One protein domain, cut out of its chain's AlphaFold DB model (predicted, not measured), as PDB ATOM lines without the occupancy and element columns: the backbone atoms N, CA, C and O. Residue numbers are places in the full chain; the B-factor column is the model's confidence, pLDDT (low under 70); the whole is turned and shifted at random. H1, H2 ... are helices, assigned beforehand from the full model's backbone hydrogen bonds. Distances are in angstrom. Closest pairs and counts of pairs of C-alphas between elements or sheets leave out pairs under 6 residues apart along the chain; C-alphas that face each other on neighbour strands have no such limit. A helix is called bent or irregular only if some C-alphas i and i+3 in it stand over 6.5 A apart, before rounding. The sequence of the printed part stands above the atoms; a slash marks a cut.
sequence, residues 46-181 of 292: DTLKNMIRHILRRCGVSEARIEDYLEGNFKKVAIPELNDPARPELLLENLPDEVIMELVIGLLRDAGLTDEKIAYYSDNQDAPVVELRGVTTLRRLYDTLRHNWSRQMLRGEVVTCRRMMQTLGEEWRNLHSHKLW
ATOM      1  N   ASP A  46     -36.452  83.941  75.769       91.44
ATOM      2  CA  ASP A  46     -35.033  83.675  76.071       91.44
ATOM      3  C   ASP A  46     -34.395  82.753  75.030       91.44
ATOM      4  O   ASP A  46     -33.319  83.063  74.523       91.44
ATOM      5  N   THR A  47     -35.095  81.697  74.617       91.06
ATOM      6  CA  THR A  47     -34.578  80.733  73.637       91.06
ATOM      7  C   THR A  47     -34.282  81.380  72.284       91.06
ATOM      8  O   THR A  47     -33.183  81.240  71.748       91.06
ATOM      9  N   LEU A  48     -35.208  82.186  71.748       90.19
ATOM     10  CA  LEU A  48     -34.957  82.904  70.490       90.19
ATOM     11  C   LEU A  48     -33.835  83.944  70.631       90.19
ATOM     12  O   LEU A  48     -33.087  84.177  69.683       90.19
ATOM     13  N   LYS A  49     -33.667  84.556  71.813       93.44
ATOM     14  CA  LYS A  49     -32.557  85.487  72.054       93.44
ATOM     15  C   LYS A  49     -31.233  84.746  72.089       93.44
ATOM     16  O   LYS A  49     -30.278  85.240  71.509       93.44
ATOM     17  N   ASN A  50     -31.170  83.566  72.702       94.81
ATOM     18  CA  ASN A  50     -29.963  82.741  72.735       94.81
ATOM     19  C   ASN A  50     -29.524  82.308  71.334       94.81
ATOM     20  O   ASN A  50     -28.335  82.372  71.022       94.81
ATOM     21  N   MET A  51     -30.475  81.986  70.455       93.69
ATOM     22  CA  MET A  51     -30.188  81.730  69.040       93.69
ATOM     23  C   MET A  51     -29.565  82.957  68.359       93.69
ATOM     24  O   MET A  51     -28.545  82.848  67.680       93.69
ATOM     25  N   ILE A  52     -30.123  84.149  68.588       94.88
ATOM     26  CA  ILE A  52     -29.565  85.394  68.041       94.88
ATOM     27  C   ILE A  52     -28.185  85.700  68.646       94.88
ATOM     28  O   ILE A  52     -27.285  86.103  67.913       94.88
ATOM     29  N   ARG A  53     -27.973  85.465  69.951       96.62
ATOM     30  CA  ARG A  53     -26.650  85.592  70.593       96.62
ATOM     31  C   ARG A  53     -25.617  84.725  69.884       96.62
ATOM     32  O   ARG A  53     -24.528  85.207  69.597       96.62
ATOM     33  N   HIS A  54     -25.963  83.473  69.577       95.50
ATOM     34  CA  HIS A  54     -25.074  82.546  68.869       95.50
ATOM     35  C   HIS A  54     -24.654  83.087  67.499       95.50
ATOM     36  O   HIS A  54     -23.465  83.114  67.182       95.50
ATOM     37  N   ILE A  55     -25.609  83.613  66.728       94.44
ATOM     38  CA  ILE A  55     -25.338  84.237  65.425       94.44
ATOM     39  C   ILE A  55     -24.413  85.450  65.582       94.44
ATOM     40  O   ILE A  55     -23.397  85.545  64.897       94.44
ATOM     41  N   LEU A  56     -24.722  86.362  66.505       95.75
ATOM     42  CA  LEU A  56     -23.936  87.584  66.694       95.75
ATOM     43  C   LEU A  56     -22.501  87.292  67.156       95.75
ATOM     44  O   LEU A  56     -21.563  87.921  66.663       95.75
ATOM     45  N   ARG A  57     -22.312  86.305  68.040       95.94
ATOM     46  CA  ARG A  57     -20.977  85.833  68.449       95.94
ATOM     47  C   ARG A  57     -20.177  85.341  67.253       95.94
ATOM     48  O   ARG A  57     -19.014  85.706  67.103       95.94
ATOM     49  N   ARG A  58     -20.809  84.561  66.370       93.12
ATOM     50  CA  ARG A  58     -20.176  84.064  65.143       93.12
ATOM     51  C   ARG A  58     -19.768  85.198  64.199       93.12
ATOM     52  O   ARG A  58     -18.732  85.105  63.549       93.12
ATOM     53  N   CYS A  59     -20.540  86.279  64.153       92.25
ATOM     54  CA  CYS A  59     -20.204  87.475  63.381       92.25
ATOM     55  C   CYS A  59     -19.060  88.310  63.989       92.25
ATOM     56  O   CYS A  59     -18.602  89.255  63.350       92.25
ATOM     57  N   GLY A  60     -18.580  87.967  65.190       93.94
ATOM     58  CA  GLY A  60     -17.523  88.696  65.895       93.94
ATOM     59  C   GLY A  60     -18.026  89.876  66.730       93.94
ATOM     60  O   GLY A  60     -17.228  90.715  67.145       93.94
ATOM     61  N   VAL A  61     -19.334  89.958  66.990       95.81
ATOM     62  CA  VAL A  61     -19.916  91.000  67.841       95.81
ATOM     63  C   VAL A  61     -19.578  90.704  69.306       95.81
ATOM     64  O   VAL A  61     -19.726  89.577  69.772       95.81
ATOM     65  N   SER A  62     -19.120  91.712  70.054       96.06
ATOM     66  CA  SER A  62     -18.755  91.551  71.468       96.06
ATOM     67  C   SER A  62     -19.973  91.338  72.376       96.06
ATOM     68  O   SER A  62     -21.042  91.882  72.111       96.06
ATOM     69  N   GLU A  63     -19.812  90.627  73.500       94.81
ATOM     70  CA  GLU A  63     -20.917  90.339  74.440       94.81
ATOM     71  C   GLU A  63     -21.664  91.600  74.906       94.81
ATOM     72  O   GLU A  63     -22.892  91.626  74.924       94.81
ATOM     73  N   ALA A  64     -20.941  92.679  75.220       93.31
ATOM     74  CA  ALA A  64     -21.564  93.942  75.619       93.31
ATOM     75  C   ALA A  64     -22.465  94.507  74.506       93.31
ATOM     76  O   ALA A  64     -23.588  94.943  74.752       93.31
ATOM     77  N   ARG A  65     -21.994  94.443  73.257       95.44
ATOM     78  CA  ARG A  65     -22.730  94.920  72.086       95.44
ATOM     79  C   ARG A  65     -23.916  94.015  71.748       95.44
ATOM     80  O   ARG A  65     -24.951  94.517  71.318       95.44
ATOM     81  N   ILE A  66     -23.788  92.707  71.965       96.38
ATOM     82  CA  ILE A  66     -24.878  91.733  71.822       96.38
ATOM     83  C   ILE A  66     -26.038  92.088  72.753       96.38
ATOM     84  O   ILE A  66     -27.181  92.166  72.301       96.38
ATOM     85  N   GLU A  67     -25.760  92.357  74.028       95.00
ATOM     86  CA  GLU A  67     -26.813  92.730  74.976       95.00
ATOM     87  C   GLU A  67     -27.421  94.104  74.653       95.00
ATOM     88  O   GLU A  67     -28.638  94.269  74.759       95.00
ATOM     89  N   ASP A  68     -26.646  95.065  74.137       93.81
ATOM     90  CA  ASP A  68     -27.203  96.329  73.630       93.81
ATOM     91  C   ASP A  68     -28.160  96.124  72.442       93.81
ATOM     92  O   ASP A  68     -29.181  96.816  72.332       93.81
ATOM     93  N   TYR A  69     -27.852  95.171  71.556       95.50
ATOM     94  CA  TYR A  69     -28.709  94.802  70.430       95.50
ATOM     95  C   TYR A  69     -29.957  94.023  70.862       95.50
ATOM     96  O   TYR A  69     -31.015  94.205  70.267       95.50
ATOM     97  N   LEU A  70     -29.882  93.159  71.874       92.56
ATOM     98  CA  LEU A  70     -31.009  92.312  72.289       92.56
ATOM     99  C   LEU A  70     -31.900  92.967  73.342       92.56
ATOM    100  O   LEU A  70     -33.133  92.916  73.249       92.56
ATOM    101  N   GLU A  71     -31.283  93.594  74.339       89.19
ATOM    102  CA  GLU A  71     -31.944  94.130  75.527       89.19
ATOM    103  C   GLU A  71     -31.865  95.656  75.651       89.19
ATOM    104  O   GLU A  71     -32.770  96.244  76.250       89.19
ATOM    105  N   GLY A  72     -30.906  96.296  74.980       87.50
ATOM    106  CA  GLY A  72     -30.679  97.740  75.024       87.50
ATOM    107  C   GLY A  72     -31.314  98.569  73.899       87.50
ATOM    108  O   GLY A  72     -32.331  98.219  73.292       87.50
ATOM    109  N   ASN A  73     -30.702  99.726  73.642       88.25
ATOM    110  CA  ASN A  73     -31.209 100.743  72.716       88.25
ATOM    111  C   ASN A  73     -30.982 100.397  71.236       88.25
ATOM    112  O   ASN A  73     -31.587 101.018  70.361       88.25
ATOM    113  N   PHE A  74     -30.147  99.399  70.933       93.88
ATOM    114  CA  PHE A  74     -29.797  99.049  69.557       93.88
ATOM    115  C   PHE A  74     -30.695  97.978  68.942       93.88
ATOM    116  O   PHE A  74     -30.492  97.606  67.791       93.88
ATOM    117  N   LYS A  75     -31.766  97.556  69.628       92.38
ATOM    118  CA  LYS A  75     -32.741  96.575  69.107       92.38
ATOM    119  C   LYS A  75     -33.222  96.855  67.690       92.38
ATOM    120  O   LYS A  75     -33.433  95.918  66.928       92.38
ATOM    121  N   LYS A  76     -33.425  98.126  67.341       93.44
ATOM    122  CA  LYS A  76     -33.928  98.553  66.025       93.44
ATOM    123  C   LYS A  76     -32.827  99.044  65.080       93.44
ATOM    124  O   LYS A  76     -33.136  99.507  63.990       93.44
ATOM    125  N   VAL A  77     -31.569  98.988  65.504       95.06
ATOM    126  CA  VAL A  77     -30.423  99.438  64.713       95.06
ATOM    127  C   VAL A  77     -29.960  98.287  63.824       95.06
ATOM    128  O   VAL A  77     -29.963  97.129  64.249       95.06
ATOM    129  N   ALA A  78     -29.596  98.612  62.582       95.25
ATOM    130  CA  ALA A  78     -28.999  97.659  61.656       95.25
ATOM    131  C   ALA A  78     -27.733  97.047  62.270       95.25
ATOM    132  O   ALA A  78     -26.945  97.748  62.907       95.25
ATOM    133  N   ILE A  79     -27.552  95.745  62.085       95.19
ATOM    134  CA  ILE A  79     -26.358  95.029  62.543       95.19
ATOM    135  C   ILE A  79     -25.367  95.029  61.376       95.19
ATOM    136  O   ILE A  79     -25.637  94.327  60.400       95.19
ATOM    137  N   PRO A  80     -24.279  95.825  61.411       94.25
ATOM    138  CA  PRO A  80     -23.395  95.995  60.259       94.25
ATOM    139  C   PRO A  80     -22.910  94.665  59.683       94.25
ATOM    140  O   PRO A  80     -22.974  94.456  58.479       94.25
ATOM    141  N   GLU A  81     -22.529  93.734  60.553       93.25
ATOM    142  CA  GLU A  81     -21.970  92.437  60.185       93.25
ATOM    143  C   GLU A  81     -22.960  91.552  59.412       93.25
ATOM    144  O   GLU A  81     -22.543  90.794  58.548       93.25
ATOM    145  N   LEU A  82     -24.263  91.662  59.699       92.31
ATOM    146  CA  LEU A  82     -25.326  90.880  59.049       92.31
ATOM    147  C   LEU A  82     -25.924  91.575  57.817       92.31
ATOM    148  O   LEU A  82     -26.806  91.016  57.173       92.31
ATOM    149  N   ASN A  83     -25.494  92.803  57.522       92.12
ATOM    150  CA  ASN A  83     -26.000  93.609  56.408       92.12
ATOM    151  C   ASN A  83     -24.892  94.017  55.426       92.12
ATOM    152  O   ASN A  83     -25.148  94.817  54.528       92.12
ATOM    153  N   ASP A  84     -23.666  93.518  55.604       91.12
ATOM    154  CA  ASP A  84     -22.524  93.884  54.771       91.12
ATOM    155  C   ASP A  84     -22.510  93.056  53.471       91.12
ATOM    156  O   ASP A  84     -22.223  91.855  53.508       91.12
ATOM    157  N   PRO A  85     -22.778  93.664  52.297       87.62
ATOM    158  CA  PRO A  85     -22.759  92.944  51.027       87.62
ATOM    159  C   PRO A  85     -21.354  92.461  50.636       87.62
ATOM    160  O   PRO A  85     -21.238  91.579  49.787       87.62
ATOM    161  N   ALA A  86     -20.290  93.009  51.236       92.81
ATOM    162  CA  ALA A  86     -18.924  92.534  51.033       92.81
ATOM    163  C   ALA A  86     -18.614  91.251  51.828       92.81
ATOM    164  O   ALA A  86     -17.573  90.639  51.597       92.81
ATOM    165  N   ARG A  87     -19.510  90.837  52.737       90.88
ATOM    166  CA  ARG A  87     -19.369  89.651  53.595       90.88
ATOM    167  C   ARG A  87     -20.561  88.701  53.441       90.88
ATOM    168  O   ARG A  87     -21.304  88.470  54.399       90.88
ATOM    169  N   PRO A  88     -20.784  88.146  52.234       89.94
ATOM    170  CA  PRO A  88     -21.937  87.296  51.955       89.94
ATOM    171  C   PRO A  88     -22.023  86.070  52.874       89.94
ATOM    172  O   PRO A  88     -23.121  85.585  53.123       89.94
ATOM    173  N   GLU A  89     -20.904  85.583  53.409       90.00
ATOM    174  CA  GLU A  89     -20.838  84.467  54.358       90.00
ATOM    175  C   GLU A  89     -21.481  84.758  55.723       90.00
ATOM    176  O   GLU A  89     -21.796  83.824  56.461       90.00
ATOM    177  N   LEU A  90     -21.666  86.037  56.069       89.50
ATOM    178  CA  LEU A  90     -22.333  86.460  57.299       89.50
ATOM    179  C   LEU A  90     -23.825  86.746  57.115       89.50
ATOM    180  O   LEU A  90     -24.535  86.916  58.106       89.50
ATOM    181  N   LEU A  91     -24.313  86.794  55.876       89.62
ATOM    182  CA  LEU A  91     -25.735  86.986  55.614       89.62
ATOM    183  C   LEU A  91     -26.528  85.779  56.120       89.62
ATOM    184  O   LEU A  91     -26.114  84.628  55.954       89.62
ATOM    185  N   LEU A  92     -27.692  86.035  56.718       89.00
ATOM    186  CA  LEU A  92     -28.488  84.988  57.359       89.00
ATOM    187  C   LEU A  92     -28.885  83.886  56.370       89.00
ATOM    188  O   LEU A  92     -28.791  82.706  56.705       89.00
ATOM    189  N   GLU A  93     -29.258  84.238  55.136       88.06
ATOM    190  CA  GLU A  93     -29.616  83.284  54.074       88.06
ATOM    191  C   GLU A  93     -28.491  82.298  53.707       88.06
ATOM    192  O   GLU A  93     -28.760  81.197  53.196       88.06
ATOM    193  N   ASN A  94     -27.249  82.692  53.996       90.25
ATOM    194  CA  ASN A  94     -26.022  81.981  53.660       90.25
ATOM    195  C   ASN A  94     -25.411  81.253  54.860       90.25
ATOM    196  O   ASN A  94     -24.333  80.675  54.720       90.25
ATOM    197  N   LEU A  95     -26.097  81.224  56.011       89.38
ATOM    198  CA  LEU A  95     -25.643  80.446  57.158       89.38
ATOM    199  C   LEU A  95     -25.406  78.975  56.759       89.38
ATOM    200  O   LEU A  95     -26.282  78.368  56.123       89.38
ATOM    201  N   PRO A  96     -24.244  78.404  57.129       93.06
ATOM    202  CA  PRO A  96     -23.959  76.996  56.904       93.06
ATOM    203  C   PRO A  96     -24.925  76.080  57.655       93.06
ATOM    204  O   PRO A  96     -25.438  76.426  58.723       93.06
ATOM    205  N   ASP A  97     -25.134  74.889  57.108       94.12
ATOM    206  CA  ASP A  97     -26.066  73.898  57.644       94.12
ATOM    207  C   ASP A  97     -25.661  73.455  59.063       94.12
ATOM    208  O   ASP A  97     -26.525  73.293  59.928       94.12
ATOM    209  N   GLU A  98     -24.358  73.372  59.356       94.94
ATOM    210  CA  GLU A  98     -23.860  73.091  60.704       94.94
ATOM    211  C   GLU A  98     -24.270  74.167  61.719       94.94
ATOM    212  O   GLU A  98     -24.670  73.837  62.832       94.94
ATOM    213  N   VAL A  99     -24.286  75.444  61.323       93.62
ATOM    214  CA  VAL A  99     -24.701  76.548  62.202       93.62
ATOM    215  C   VAL A  99     -26.199  76.492  62.453       93.62
ATOM    216  O   VAL A  99     -26.650  76.710  63.573       93.62
ATOM    217  N   ILE A 100     -26.990  76.177  61.426       94.50
ATOM    218  CA  ILE A 100     -28.431  75.999  61.601       94.50
ATOM    219  C   ILE A 100     -28.706  74.854  62.578       94.50
ATOM    220  O   ILE A 100     -29.533  75.007  63.477       94.50
ATOM    221  N   MET A 101     -27.986  73.738  62.456       95.88
ATOM    222  CA  MET A 101     -28.123  72.625  63.389       95.88
ATOM    223  C   MET A 101     -27.666  72.996  64.810       95.88
ATOM    224  O   MET A 101     -28.353  72.650  65.767       95.88
ATOM    225  N   GLU A 102     -26.581  73.760  64.974       95.81
ATOM    226  CA  GLU A 102     -26.161  74.296  66.279       95.81
ATOM    227  C   GLU A 102     -27.265  75.135  66.941       95.81
ATOM    228  O   GLU A 102     -27.501  74.997  68.141       95.81
ATOM    229  N   LEU A 103     -27.980  75.962  66.169       95.44
ATOM    230  CA  LEU A 103     -29.112  76.748  66.671       95.44
ATOM    231  C   LEU A 103     -30.281  75.859  67.114       95.44
ATOM    232  O   LEU A 103     -30.869  76.111  68.167       95.44
ATOM    233  N   VAL A 104     -30.608  74.814  66.344       95.69
ATOM    234  CA  VAL A 104     -31.648  73.839  66.722       95.69
ATOM    235  C   VAL A 104     -31.255  73.101  68.000       95.69
ATOM    236  O   VAL A 104     -32.059  73.000  68.925       95.69
ATOM    237  N   ILE A 105     -30.014  72.621  68.086       96.12
ATOM    238  CA  ILE A 105     -29.492  71.933  69.270       96.12
ATOM    239  C   ILE A 105     -29.497  72.869  70.483       96.12
ATOM    240  O   ILE A 105     -29.918  72.460  71.563       96.12
ATOM    241  N   GLY A 106     -29.081  74.126  70.311       95.62
ATOM    242  CA  GLY A 106     -29.139  75.150  71.355       95.62
ATOM    243  C   GLY A 106     -30.559  75.357  71.879       95.62
ATOM    244  O   GLY A 106     -30.769  75.345  73.088       95.62
ATOM    245  N   LEU A 107     -31.547  75.435  70.984       94.50
ATOM    246  CA  LEU A 107     -32.962  75.521  71.354       94.50
ATOM    247  C   LEU A 107     -33.437  74.297  72.145       94.50
ATOM    248  O   LEU A 107     -34.169  74.446  73.123       94.50
ATOM    249  N   LEU A 108     -33.036  73.088  71.744       96.06
ATOM    250  CA  LEU A 108     -33.397  71.867  72.467       96.06
ATOM    251  C   LEU A 108     -32.743  71.810  73.855       96.06
ATOM    252  O   LEU A 108     -33.408  71.446  74.826       96.06
ATOM    253  N   ARG A 109     -31.478  72.224  73.982       95.62
ATOM    254  CA  ARG A 109     -30.819  72.349  75.292       95.62
ATOM    255  C   ARG A 109     -31.513  73.374  76.174       95.62
ATOM    256  O   ARG A 109     -31.768  73.086  77.340       95.62
ATOM    257  N   ASP A 110     -31.873  74.528  75.615       93.38
ATOM    258  CA  ASP A 110     -32.634  75.552  76.327       93.38
ATOM    259  C   ASP A 110     -33.980  75.003  76.803       93.38
ATOM    260  O   ASP A 110     -34.375  75.276  77.927       93.38
ATOM    261  N   ALA A 111     -34.651  74.163  76.010       93.38
ATOM    262  CA  ALA A 111     -35.875  73.467  76.414       93.38
ATOM    263  C   ALA A 111     -35.658  72.368  77.479       93.38
ATOM    264  O   ALA A 111     -36.620  71.714  77.882       93.38
ATOM    265  N   GLY A 112     -34.426  72.160  77.950       93.44
ATOM    266  CA  GLY A 112     -34.098  71.220  79.019       93.44
ATOM    267  C   GLY A 112     -33.801  69.794  78.556       93.44
ATOM    268  O   GLY A 112     -33.799  68.879  79.383       93.44
ATOM    269  N   LEU A 113     -33.572  69.566  77.258       95.75
ATOM    270  CA  LEU A 113     -33.182  68.246  76.765       95.75
ATOM    271  C   LEU A 113     -31.722  67.944  77.129       95.75
ATOM    272  O   LEU A 113     -30.847  68.802  77.005       95.75
ATOM    273  N   THR A 114     -31.460  66.702  77.543       96.06
ATOM    274  CA  THR A 114     -30.101  66.204  77.802       96.06
ATOM    275  C   THR A 114     -29.382  65.871  76.495       96.06
ATOM    276  O   THR A 114     -30.025  65.670  75.459       96.06
ATOM    277  N   ASP A 115     -28.053  65.765  76.535       96.94
ATOM    278  CA  ASP A 115     -27.269  65.418  75.347       96.94
ATOM    279  C   ASP A 115     -27.643  64.027  74.795       96.94
ATOM    280  O   ASP A 115     -27.669  63.849  73.579       96.94
ATOM    281  N   GLU A 116     -28.046  63.066  75.638       97.62
ATOM    282  CA  GLU A 116     -28.524  61.753  75.173       97.62
ATOM    283  C   GLU A 116     -29.822  61.866  74.364       97.62
ATOM    284  O   GLU A 116     -29.973  61.228  73.322       97.62
ATOM    285  N   LYS A 117     -30.767  62.702  74.815       97.31
ATOM    286  CA  LYS A 117     -32.020  62.945  74.083       97.31
ATOM    287  C   LYS A 117     -31.765  63.676  72.770       97.31
ATOM    288  O   LYS A 117     -32.392  63.370  71.760       97.31
ATOM    289  N   ILE A 118     -30.840  64.632  72.771       97.69
ATOM    290  CA  ILE A 118     -30.450  65.362  71.562       97.69
ATOM    291  C   ILE A 118     -29.781  64.424  70.554       97.69
ATOM    292  O   ILE A 118     -30.101  64.498  69.366       97.69
ATOM    293  N   ALA A 119     -28.913  63.516  71.009       97.62
ATOM    294  CA  ALA A 119     -28.326  62.486  70.158       97.62
ATOM    295  C   ALA A 119     -29.419  61.592  69.549       97.62
ATOM    296  O   ALA A 119     -29.464  61.416  68.335       97.62
ATOM    297  N   TYR A 120     -30.384  61.146  70.364       98.00
ATOM    298  CA  TYR A 120     -31.531  60.377  69.876       98.00
ATOM    299  C   TYR A 120     -32.304  61.105  68.767       98.00
ATOM    300  O   TYR A 120     -32.566  60.515  67.719       98.00
ATOM    301  N   TYR A 121     -32.665  62.379  68.955       98.00
ATOM    302  CA  TYR A 121     -33.394  63.129  67.925       98.00
ATOM    303  C   TYR A 121     -32.531  63.437  66.696       98.00
ATOM    304  O   TYR A 121     -33.068  63.504  65.595       98.00
ATOM    305  N   SER A 122     -31.212  63.585  66.858       96.25
ATOM    306  CA  SER A 122     -30.269  63.724  65.737       96.25
ATOM    307  C   SER A 122     -30.284  62.493  64.829       96.25
ATOM    308  O   SER A 122     -30.324  62.644  63.606       96.25
ATOM    309  N   ASP A 123     -30.351  61.300  65.423       97.50
ATOM    310  CA  ASP A 123     -30.465  60.028  64.699       97.50
ATOM    311  C   ASP A 123     -31.889  59.775  64.167       97.50
ATOM    312  O   ASP A 123     -32.082  59.049  63.192       97.50
ATOM    313  N   ASN A 124     -32.900  60.399  64.780       97.56
ATOM    314  CA  ASN A 124     -34.321  60.198  64.489       97.56
ATOM    315  C   ASN A 124     -35.017  61.532  64.174       97.56
ATOM    316  O   ASN A 124     -35.971  61.924  64.845       97.56
ATOM    317  N   GLN A 125     -34.544  62.244  63.148       97.00
ATOM    318  CA  GLN A 125     -34.912  63.652  62.916       97.00
ATOM    319  C   GLN A 125     -36.412  63.906  62.702       97.00
ATOM    320  O   GLN A 125     -36.895  65.016  62.936       97.00
ATOM    321  N   ASP A 126     -37.148  62.888  62.262       98.00
ATOM    322  CA  ASP A 126     -38.588  62.933  62.005       98.00
ATOM    323  C   ASP A 126     -39.437  62.529  63.222       98.00
ATOM    324  O   ASP A 126     -40.664  62.649  63.191       98.00
ATOM    325  N   ALA A 127     -38.810  62.085  64.315       97.88
ATOM    326  CA  ALA A 127     -39.516  61.776  65.549       97.88
ATOM    327  C   ALA A 127     -40.094  63.060  66.183       97.88
ATOM    328  O   ALA A 127     -39.392  64.075  66.279       97.88
ATOM    329  N   PRO A 128     -41.360  63.040  66.650       97.94
ATOM    330  CA  PRO A 128     -41.926  64.147  67.412       97.94
ATOM    331  C   PRO A 128     -41.125  64.405  68.689       97.94
ATOM    332  O   PRO A 128     -40.888  63.483  69.469       97.94
ATOM    333  N   VAL A 129     -40.757  65.665  68.933       97.62
ATOM    334  CA  VAL A 129     -40.043  66.047  70.158       97.62
ATOM    335  C   VAL A 129     -41.028  66.052  71.324       97.62
ATOM    336  O   VAL A 129     -41.852  66.961  71.457       97.62
ATOM    337  N   VAL A 130     -40.969  65.015  72.159       96.75
ATOM    338  CA  VAL A 130     -41.941  64.747  73.233       96.75
ATOM    339  C   VAL A 130     -41.938  65.845  74.292       96.75
ATOM    340  O   VAL A 130     -43.001  66.255  74.757       96.75
ATOM    341  N   GLU A 131     -40.767  66.375  74.629       95.25
ATOM    342  CA  GLU A 131     -40.601  67.493  75.561       95.25
ATOM    343  C   GLU A 131     -41.389  68.713  75.077       95.25
ATOM    344  O   GLU A 131     -42.148  69.320  75.828       95.25
ATOM    345  N   LEU A 132     -41.362  68.964  73.769       95.38
ATOM    346  CA  LEU A 132     -42.136  70.023  73.124       95.38
ATOM    347  C   LEU A 132     -43.569  69.581  72.780       95.38
ATOM    348  O   LEU A 132     -44.211  70.155  71.902       95.38
ATOM    349  N   ARG A 133     -44.081  68.548  73.458       96.25
ATOM    350  CA  ARG A 133     -45.430  67.981  73.295       96.25
ATOM    351  C   ARG A 133     -45.741  67.531  71.867       96.25
ATOM    352  O   ARG A 133     -46.890  67.569  71.435       96.25
ATOM    353  N   GLY A 134     -44.713  67.120  71.127       96.06
ATOM    354  CA  GLY A 134     -44.839  66.592  69.771       96.06
ATOM    355  C   GLY A 134     -45.296  67.612  68.727       96.06
ATOM    356  O   GLY A 134     -45.659  67.218  67.623       96.06
ATOM    357  N   VAL A 135     -45.273  68.916  69.030       94.81
ATOM    358  CA  VAL A 135     -45.701  69.956  68.070       94.81
ATOM    359  C   VAL A 135     -44.704  70.174  66.929       94.81
ATOM    360  O   VAL A 135     -44.982  70.907  65.981       94.81
ATOM    361  N   THR A 136     -43.523  69.568  67.027       95.56
ATOM    362  CA  THR A 136     -42.442  69.690  66.055       95.56
ATOM    363  C   THR A 136     -41.544  68.451  66.060       95.56
ATOM    364  O   THR A 136     -41.665  67.584  66.926       95.56
ATOM    365  N   THR A 137     -40.632  68.395  65.095       96.94
ATOM    366  CA  THR A 137     -39.553  67.409  64.960       96.94
ATOM    367  C   THR A 137     -38.223  68.151  64.793       96.94
ATOM    368  O   THR A 137     -38.228  69.352  64.495       96.94
ATOM    369  N   LEU A 138     -37.083  67.469  64.956       96.94
ATOM    370  CA  LEU A 138     -35.774  68.082  64.692       96.94
ATOM    371  C   LEU A 138     -35.683  68.558  63.234       96.94
ATOM    372  O   LEU A 138     -35.295  69.700  62.990       96.94
ATOM    373  N   ARG A 139     -36.123  67.720  62.282       96.69
ATOM    374  CA  ARG A 139     -36.158  68.058  60.853       96.69
ATOM    375  C   ARG A 139     -36.977  69.318  60.602       96.69
ATOM    376  O   ARG A 139     -36.498  70.234  59.950       96.69
ATOM    377  N   ARG A 140     -38.182  69.419  61.177       95.38
ATOM    378  CA  ARG A 140     -39.028  70.609  60.998       95.38
ATOM    379  C   ARG A 140     -38.389  71.865  61.582       95.38
ATOM    380  O   ARG A 140     -38.515  72.922  60.969       95.38
ATOM    381  N   LEU A 141     -37.746  71.782  62.750       94.62
ATOM    382  CA  LEU A 141     -37.043  72.931  63.345       94.62
ATOM    383  C   LEU A 141     -35.907  73.400  62.428       94.62
ATOM    384  O   LEU A 141     -35.788  74.593  62.148       94.62
ATOM    385  N   TYR A 142     -35.123  72.447  61.925       95.25
ATOM    386  CA  TYR A 142     -34.039  72.700  60.987       95.25
ATOM    387  C   TYR A 142     -34.543  73.338  59.689       95.25
ATOM    388  O   TYR A 142     -34.106  74.433  59.335       95.25
ATOM    389  N   ASP A 143     -35.512  72.709  59.020       93.56
ATOM    390  CA  ASP A 143     -36.047  73.180  57.741       93.56
ATOM    391  C   ASP A 143     -36.643  74.586  57.873       93.56
ATOM    392  O   ASP A 143     -36.411  75.451  57.023       93.56
ATOM    393  N   THR A 144     -37.340  74.853  58.981       91.69
ATOM    394  CA  THR A 144     -37.935  76.164  59.257       91.69
ATOM    395  C   THR A 144     -36.870  77.249  59.433       91.69
ATOM    396  O   THR A 144     -37.009  78.339  58.867       91.69
ATOM    397  N   LEU A 145     -35.773  76.975  60.154       89.94
ATOM    398  CA  LEU A 145     -34.647  77.917  60.231       89.94
ATOM    399  C   LEU A 145     -33.988  78.111  58.867       89.94
ATOM    400  O   LEU A 145     -33.675  79.237  58.475       89.94
ATOM    401  N   ARG A 146     -33.764  77.006  58.153       91.12
ATOM    402  CA  ARG A 146     -32.935  76.953  56.953       91.12
ATOM    403  C   ARG A 146     -33.591  77.565  55.725       91.12
ATOM    404  O   ARG A 146     -32.899  78.178  54.910       91.12
ATOM    405  N   HIS A 147     -34.886  77.330  55.552       88.19
ATOM    406  CA  HIS A 147     -35.603  77.628  54.316       88.19
ATOM    407  C   HIS A 147     -36.597  78.772  54.474       88.19
ATOM    408  O   HIS A 147     -36.721  79.573  53.550       88.19
ATOM    409  N   ASN A 148     -37.265  78.893  55.623       85.62
ATOM    410  CA  ASN A 148     -38.249  79.953  55.841       85.62
ATOM    411  C   ASN A 148     -37.600  81.185  56.472       85.62
ATOM    412  O   ASN A 148     -37.584  82.263  55.875       85.62
ATOM    413  N   TRP A 149     -37.009  81.027  57.654       84.62
ATOM    414  CA  TRP A 149     -36.528  82.172  58.418       84.62
ATOM    415  C   TRP A 149     -35.347  82.878  57.745       84.62
ATOM    416  O   TRP A 149     -35.419  84.076  57.469       84.62
ATOM    417  N   SER A 150     -34.288  82.136  57.419       78.12
ATOM    418  CA  SER A 150     -33.077  82.732  56.854       78.12
ATOM    419  C   SER A 150     -33.213  83.128  55.381       78.12
ATOM    420  O   SER A 150     -32.717  84.173  54.981       78.12
ATOM    421  N   ARG A 151     -33.900  82.319  54.562       79.88
ATOM    422  CA  ARG A 151     -33.926  82.476  53.094       79.88
ATOM    423  C   ARG A 151     -35.159  83.173  52.522       79.88
ATOM    424  O   ARG A 151     -35.102  83.605  51.370       79.88
ATOM    425  N   GLN A 152     -36.260  83.264  53.269       80.38
ATOM    426  CA  GLN A 152     -37.483  83.927  52.798       80.38
ATOM    427  C   GLN A 152     -37.766  85.204  53.586       80.38
ATOM    428  O   GLN A 152     -37.922  86.262  52.989       80.38
ATOM    429  N   MET A 153     -37.803  85.128  54.917       79.00
ATOM    430  CA  MET A 153     -38.344  86.213  55.752       79.00
ATOM    431  C   MET A 153     -37.402  87.403  55.936       79.00
ATOM    432  O   MET A 153     -37.860  88.523  56.159       79.00
ATOM    433  N   LEU A 154     -36.093  87.160  55.891       75.50
ATOM    434  CA  LEU A 154     -35.071  88.185  56.122       75.50
ATOM    435  C   LEU A 154     -34.279  88.538  54.857       75.50
ATOM    436  O   LEU A 154     -33.403  89.397  54.902       75.50
ATOM    437  N   ARG A 155     -34.599  87.913  53.720       76.00
ATOM    438  CA  ARG A 155     -33.847  88.091  52.480       76.00
ATOM    439  C   ARG A 155     -34.040  89.497  51.912       76.00
ATOM    440  O   ARG A 155     -35.163  89.896  51.618       76.00
ATOM    441  N   GLY A 156     -32.932  90.204  51.688       71.56
ATOM    442  CA  GLY A 156     -32.927  91.554  51.106       71.56
ATOM    443  C   GLY A 156     -33.460  92.649  52.036       71.56
ATOM    444  O   GLY A 156     -33.658  93.780  51.601       71.56
ATOM    445  N   GLU A 157     -33.695  92.318  53.304       81.06
ATOM    446  CA  GLU A 157     -34.199  93.228  54.326       81.06
ATOM    447  C   GLU A 157     -33.068  93.690  55.241       81.06
ATOM    448  O   GLU A 157     -32.096  92.971  55.463       81.06
ATOM    449  N   VAL A 158     -33.221  94.875  55.838       90.25
ATOM    450  CA  VAL A 158     -32.270  95.339  56.853       90.25
ATOM    451  C   VAL A 158     -32.436  94.503  58.123       90.25
ATOM    452  O   VAL A 158     -33.456  94.575  58.820       90.25
ATOM    453  N   VAL A 159     -31.411  93.720  58.451       92.69
ATOM    454  CA  VAL A 159     -31.398  92.831  59.611       92.69
ATOM    455  C   VAL A 159     -31.127  93.634  60.883       92.69
ATOM    456  O   VAL A 159     -30.067  94.240  61.058       92.69
ATOM    457  N   THR A 160     -32.096  93.603  61.799       94.06
ATOM    458  CA  THR A 160     -32.005  94.148  63.162       94.06
ATOM    459  C   THR A 160     -32.390  93.062  64.164       94.06
ATOM    460  O   THR A 160     -33.157  92.152  63.834       94.06
ATOM    461  N   CYS A 161     -31.932  93.162  65.415       93.75
ATOM    462  CA  CYS A 161     -32.323  92.201  66.453       93.75
ATOM    463  C   CYS A 161     -33.831  92.196  66.714       93.75
ATOM    464  O   CYS A 161     -34.423  91.134  66.888       93.75
ATOM    465  N   ARG A 162     -34.488  93.361  66.685       90.50
ATOM    466  CA  ARG A 162     -35.945  93.452  66.818       90.50
ATOM    467  C   ARG A 162     -36.645  92.683  65.707       90.50
ATOM    468  O   ARG A 162     -37.578  91.946  66.012       90.50
ATOM    469  N   ARG A 163     -36.188  92.826  64.460       88.62
ATOM    470  CA  ARG A 163     -36.796  92.122  63.331       88.62
ATOM    471  C   ARG A 163     -36.564  90.617  63.415       88.62
ATOM    472  O   ARG A 163     -37.531  89.882  63.272       88.62
ATOM    473  N   MET A 164     -35.353  90.170  63.757       91.75
ATOM    474  CA  MET A 164     -35.078  88.748  64.009       91.75
ATOM    475  C   MET A 164     -35.975  88.173  65.114       91.75
ATOM    476  O   MET A 164     -36.564  87.114  64.928       91.75
ATOM    477  N   MET A 165     -36.135  88.881  66.240       90.50
ATOM    478  CA  MET A 165     -37.004  88.432  67.333       90.50
ATOM    479  C   MET A 165     -38.482  88.377  66.930       90.50
ATOM    480  O   MET A 165     -39.194  87.475  67.363       90.50
ATOM    481  N   GLN A 166     -38.957  89.333  66.126       85.69
ATOM    482  CA  GLN A 166     -40.340  89.349  65.648       85.69
ATOM    483  C   GLN A 166     -40.608  88.220  64.651       85.69
ATOM    484  O   GLN A 166     -41.603  87.521  64.805       85.69
ATOM    485  N   THR A 167     -39.714  88.002  63.682       86.12
ATOM    486  CA  THR A 167     -39.890  86.936  62.688       86.12
ATOM    487  C   THR A 167     -39.737  85.555  63.317       86.12
ATOM    488  O   THR A 167     -40.602  84.715  63.107       86.12
ATOM    489  N   LEU A 168     -38.728  85.323  64.168       84.69
ATOM    490  CA  LEU A 168     -38.641  84.071  64.933       84.69
ATOM    491  C   LEU A 168     -39.872  83.887  65.822       84.69
ATOM    492  O   LEU A 168     -40.458  82.815  65.841       84.69
ATOM    493  N   GLY A 169     -40.293  84.922  66.550       82.06
ATOM    494  CA  GLY A 169     -41.396  84.822  67.501       82.06
ATOM    495  C   GLY A 169     -42.747  84.488  66.863       82.06
ATOM    496  O   GLY A 169     -43.465  83.638  67.391       82.06
ATOM    497  N   GLU A 170     -43.093  85.143  65.753       78.56
ATOM    498  CA  GLU A 170     -44.408  85.031  65.102       78.56
ATOM    499  C   GLU A 170     -44.440  83.928  64.036       78.56
ATOM    500  O   GLU A 170     -45.345  83.099  64.010       78.56
ATOM    501  N   GLU A 171     -43.419  83.830  63.190       73.62
ATOM    502  CA  GLU A 171     -43.473  82.908  62.055       73.62
ATOM    503  C   GLU A 171     -43.263  81.455  62.483       73.62
ATOM    504  O   GLU A 171     -43.944  80.555  62.000       73.62
ATOM    505  N   TRP A 172     -42.395  81.200  63.466       79.88
ATOM    506  CA  TRP A 172     -42.250  79.848  64.023       79.88
ATOM    507  C   TRP A 172     -43.502  79.392  64.749       79.88
ATOM    508  O   TRP A 172     -43.891  78.222  64.692       79.88
ATOM    509  N   ARG A 173     -44.152  80.340  65.421       81.56
ATOM    510  CA  ARG A 173     -45.442  80.126  66.056       81.56
ATOM    511  C   ARG A 173     -46.482  79.690  65.011       81.56
ATOM    512  O   ARG A 173     -47.269  78.794  65.301       81.56
ATOM    513  N   ASN A 174     -46.432  80.227  63.794       80.56
ATOM    514  CA  ASN A 174     -47.347  79.867  62.707       80.56
ATOM    515  C   ASN A 174     -46.959  78.568  61.971       80.56
ATOM    516  O   ASN A 174     -47.839  77.822  61.547       80.56
ATOM    517  N   LEU A 175     -45.665  78.256  61.854       84.81
ATOM    518  CA  LEU A 175     -45.171  77.080  61.116       84.81
ATOM    519  C   LEU A 175     -45.154  75.778  61.932       84.81
ATOM    520  O   LEU A 175     -45.211  74.683  61.361       84.81
ATOM    521  N   HIS A 176     -45.084  75.870  63.261       88.56
ATOM    522  CA  HIS A 176     -45.058  74.707  64.153       88.56
ATOM    523  C   HIS A 176     -46.352  74.563  64.946       88.56
ATOM    524  O   HIS A 176     -47.091  73.593  64.788       88.56
ATOM    525  N   SER A 177     -46.600  75.519  65.837       90.75
ATOM    526  CA  SER A 177     -47.773  75.576  66.698       90.75
ATOM    527  C   SER A 177     -47.803  76.919  67.400       90.75
ATOM    528  O   SER A 177     -46.772  77.376  67.911       90.75
ATOM    529  N   HIS A 178     -49.004  77.483  67.563       90.50
ATOM    530  CA  HIS A 178     -49.154  78.734  68.296       90.50
ATOM    531  C   HIS A 178     -48.634  78.663  69.741       90.50
ATOM    532  O   HIS A 178     -48.346  79.688  70.357       90.50
ATOM    533  N   LYS A 179     -48.465  77.447  70.270       92.44
ATOM    534  CA  LYS A 179     -48.024  77.156  71.635       92.44
ATOM    535  C   LYS A 179     -46.537  76.796  71.746       92.44
ATOM    536  O   LYS A 179     -46.103  76.512  72.856       92.44
ATOM    537  N   LEU A 180     -45.750  76.829  70.662       92.50
ATOM    538  CA  LEU A 180     -44.342  76.392  70.664       92.50
ATOM    539  C   LEU A 180     -43.516  77.025  71.799       92.50
ATOM    540  O   LEU A 180     -42.980  76.307  72.638       92.50
ATOM    541  N   TRP A 181     -43.463  78.358  71.870       93.00
ATOM    542  CA  TRP A 181     -42.678  79.077  72.888       93.00
ATOM    543  C   TRP A 181     -43.163  78.817  74.318       93.00
ATOM    544  O   TRP A 181     -42.365  78.735  75.253       93.00
TER     545      TRP A 181
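AT A GLANCE: This is residues 46 to 181 of the 292 residues of an uncharacterized protein of Rhizobium sp. MHM7A (UniProt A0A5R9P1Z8). Start at the longest helix, H7, and you find one side of a ring of four crossed helices: H7 meets H5, H5 meets H1, H1 meets H8, and H8 meets H7. H6 packs on H5 toward one end of the long axis; H2, H3 and H4 lie toward the other. The 136 printed residues hold eight named helices, H1 to H8 in chain order, and no named strand: all helix. The whole is compact, with a radius of gyration of the C-alphas of 14.7 A and spans of 39 by 26 by 25 A.

IN THESE COORDINATES: Find C-alpha 138 at (-35.774, 68.082, 64.692); from there H7 runs 20.4 A to residue 153, only just irregular, with C-alphas 146 and 149 6.50 A apart. H8, residues 161 to 175, spans 20.5 A and ends at (-45.171, 77.080, 61.116). H5, 97 to 110, spans 19.9 A; H1, 46 to 58, 18.4 A. The shorter ones are H2, 63 to 70; H3, 73 to 76, irregular at 7.5 A from first to last C-alpha; H4, 80 to 83; and H6, 115 to 123.

HOW THE PARTS SIT: Look first at the hub, H8, which touches H7, closest C-alphas Trp 149 and Leu 168, 7.1 A, opposite ways at a steep tilt of 53 degrees. It touches H1 at Leu 48 and Met 165, 6.7 A, with residues 48 to 52 of H1 alone. H1 touches H5 at Met 51 and Leu 103, 5.6 A. H5 touches H7 at Val 104 and Tyr 142, 6.3 A. H5 and H6 form a helical hairpin. H3 touches H8 at Lys 75 and Arg 162, 5.0 A; H2 touches H1 at Arg 53 and Ile 66, 6.5 A; H4 touches no helix. Every O i to N i+4 pair is within hydrogen-bond range in H1, H2, H5 and H6; H7 has 8 of 12, H8 10 of 11, and H3 and H4 are too short for one.

THE WHOLE: The farthest C-alphas, Ala 86 and Arg 133, are 42.4 A apart. The printed part has no cut. The links H4 to H5 and H6 to H7 are long. No printed residue is under 70 in pLDDT.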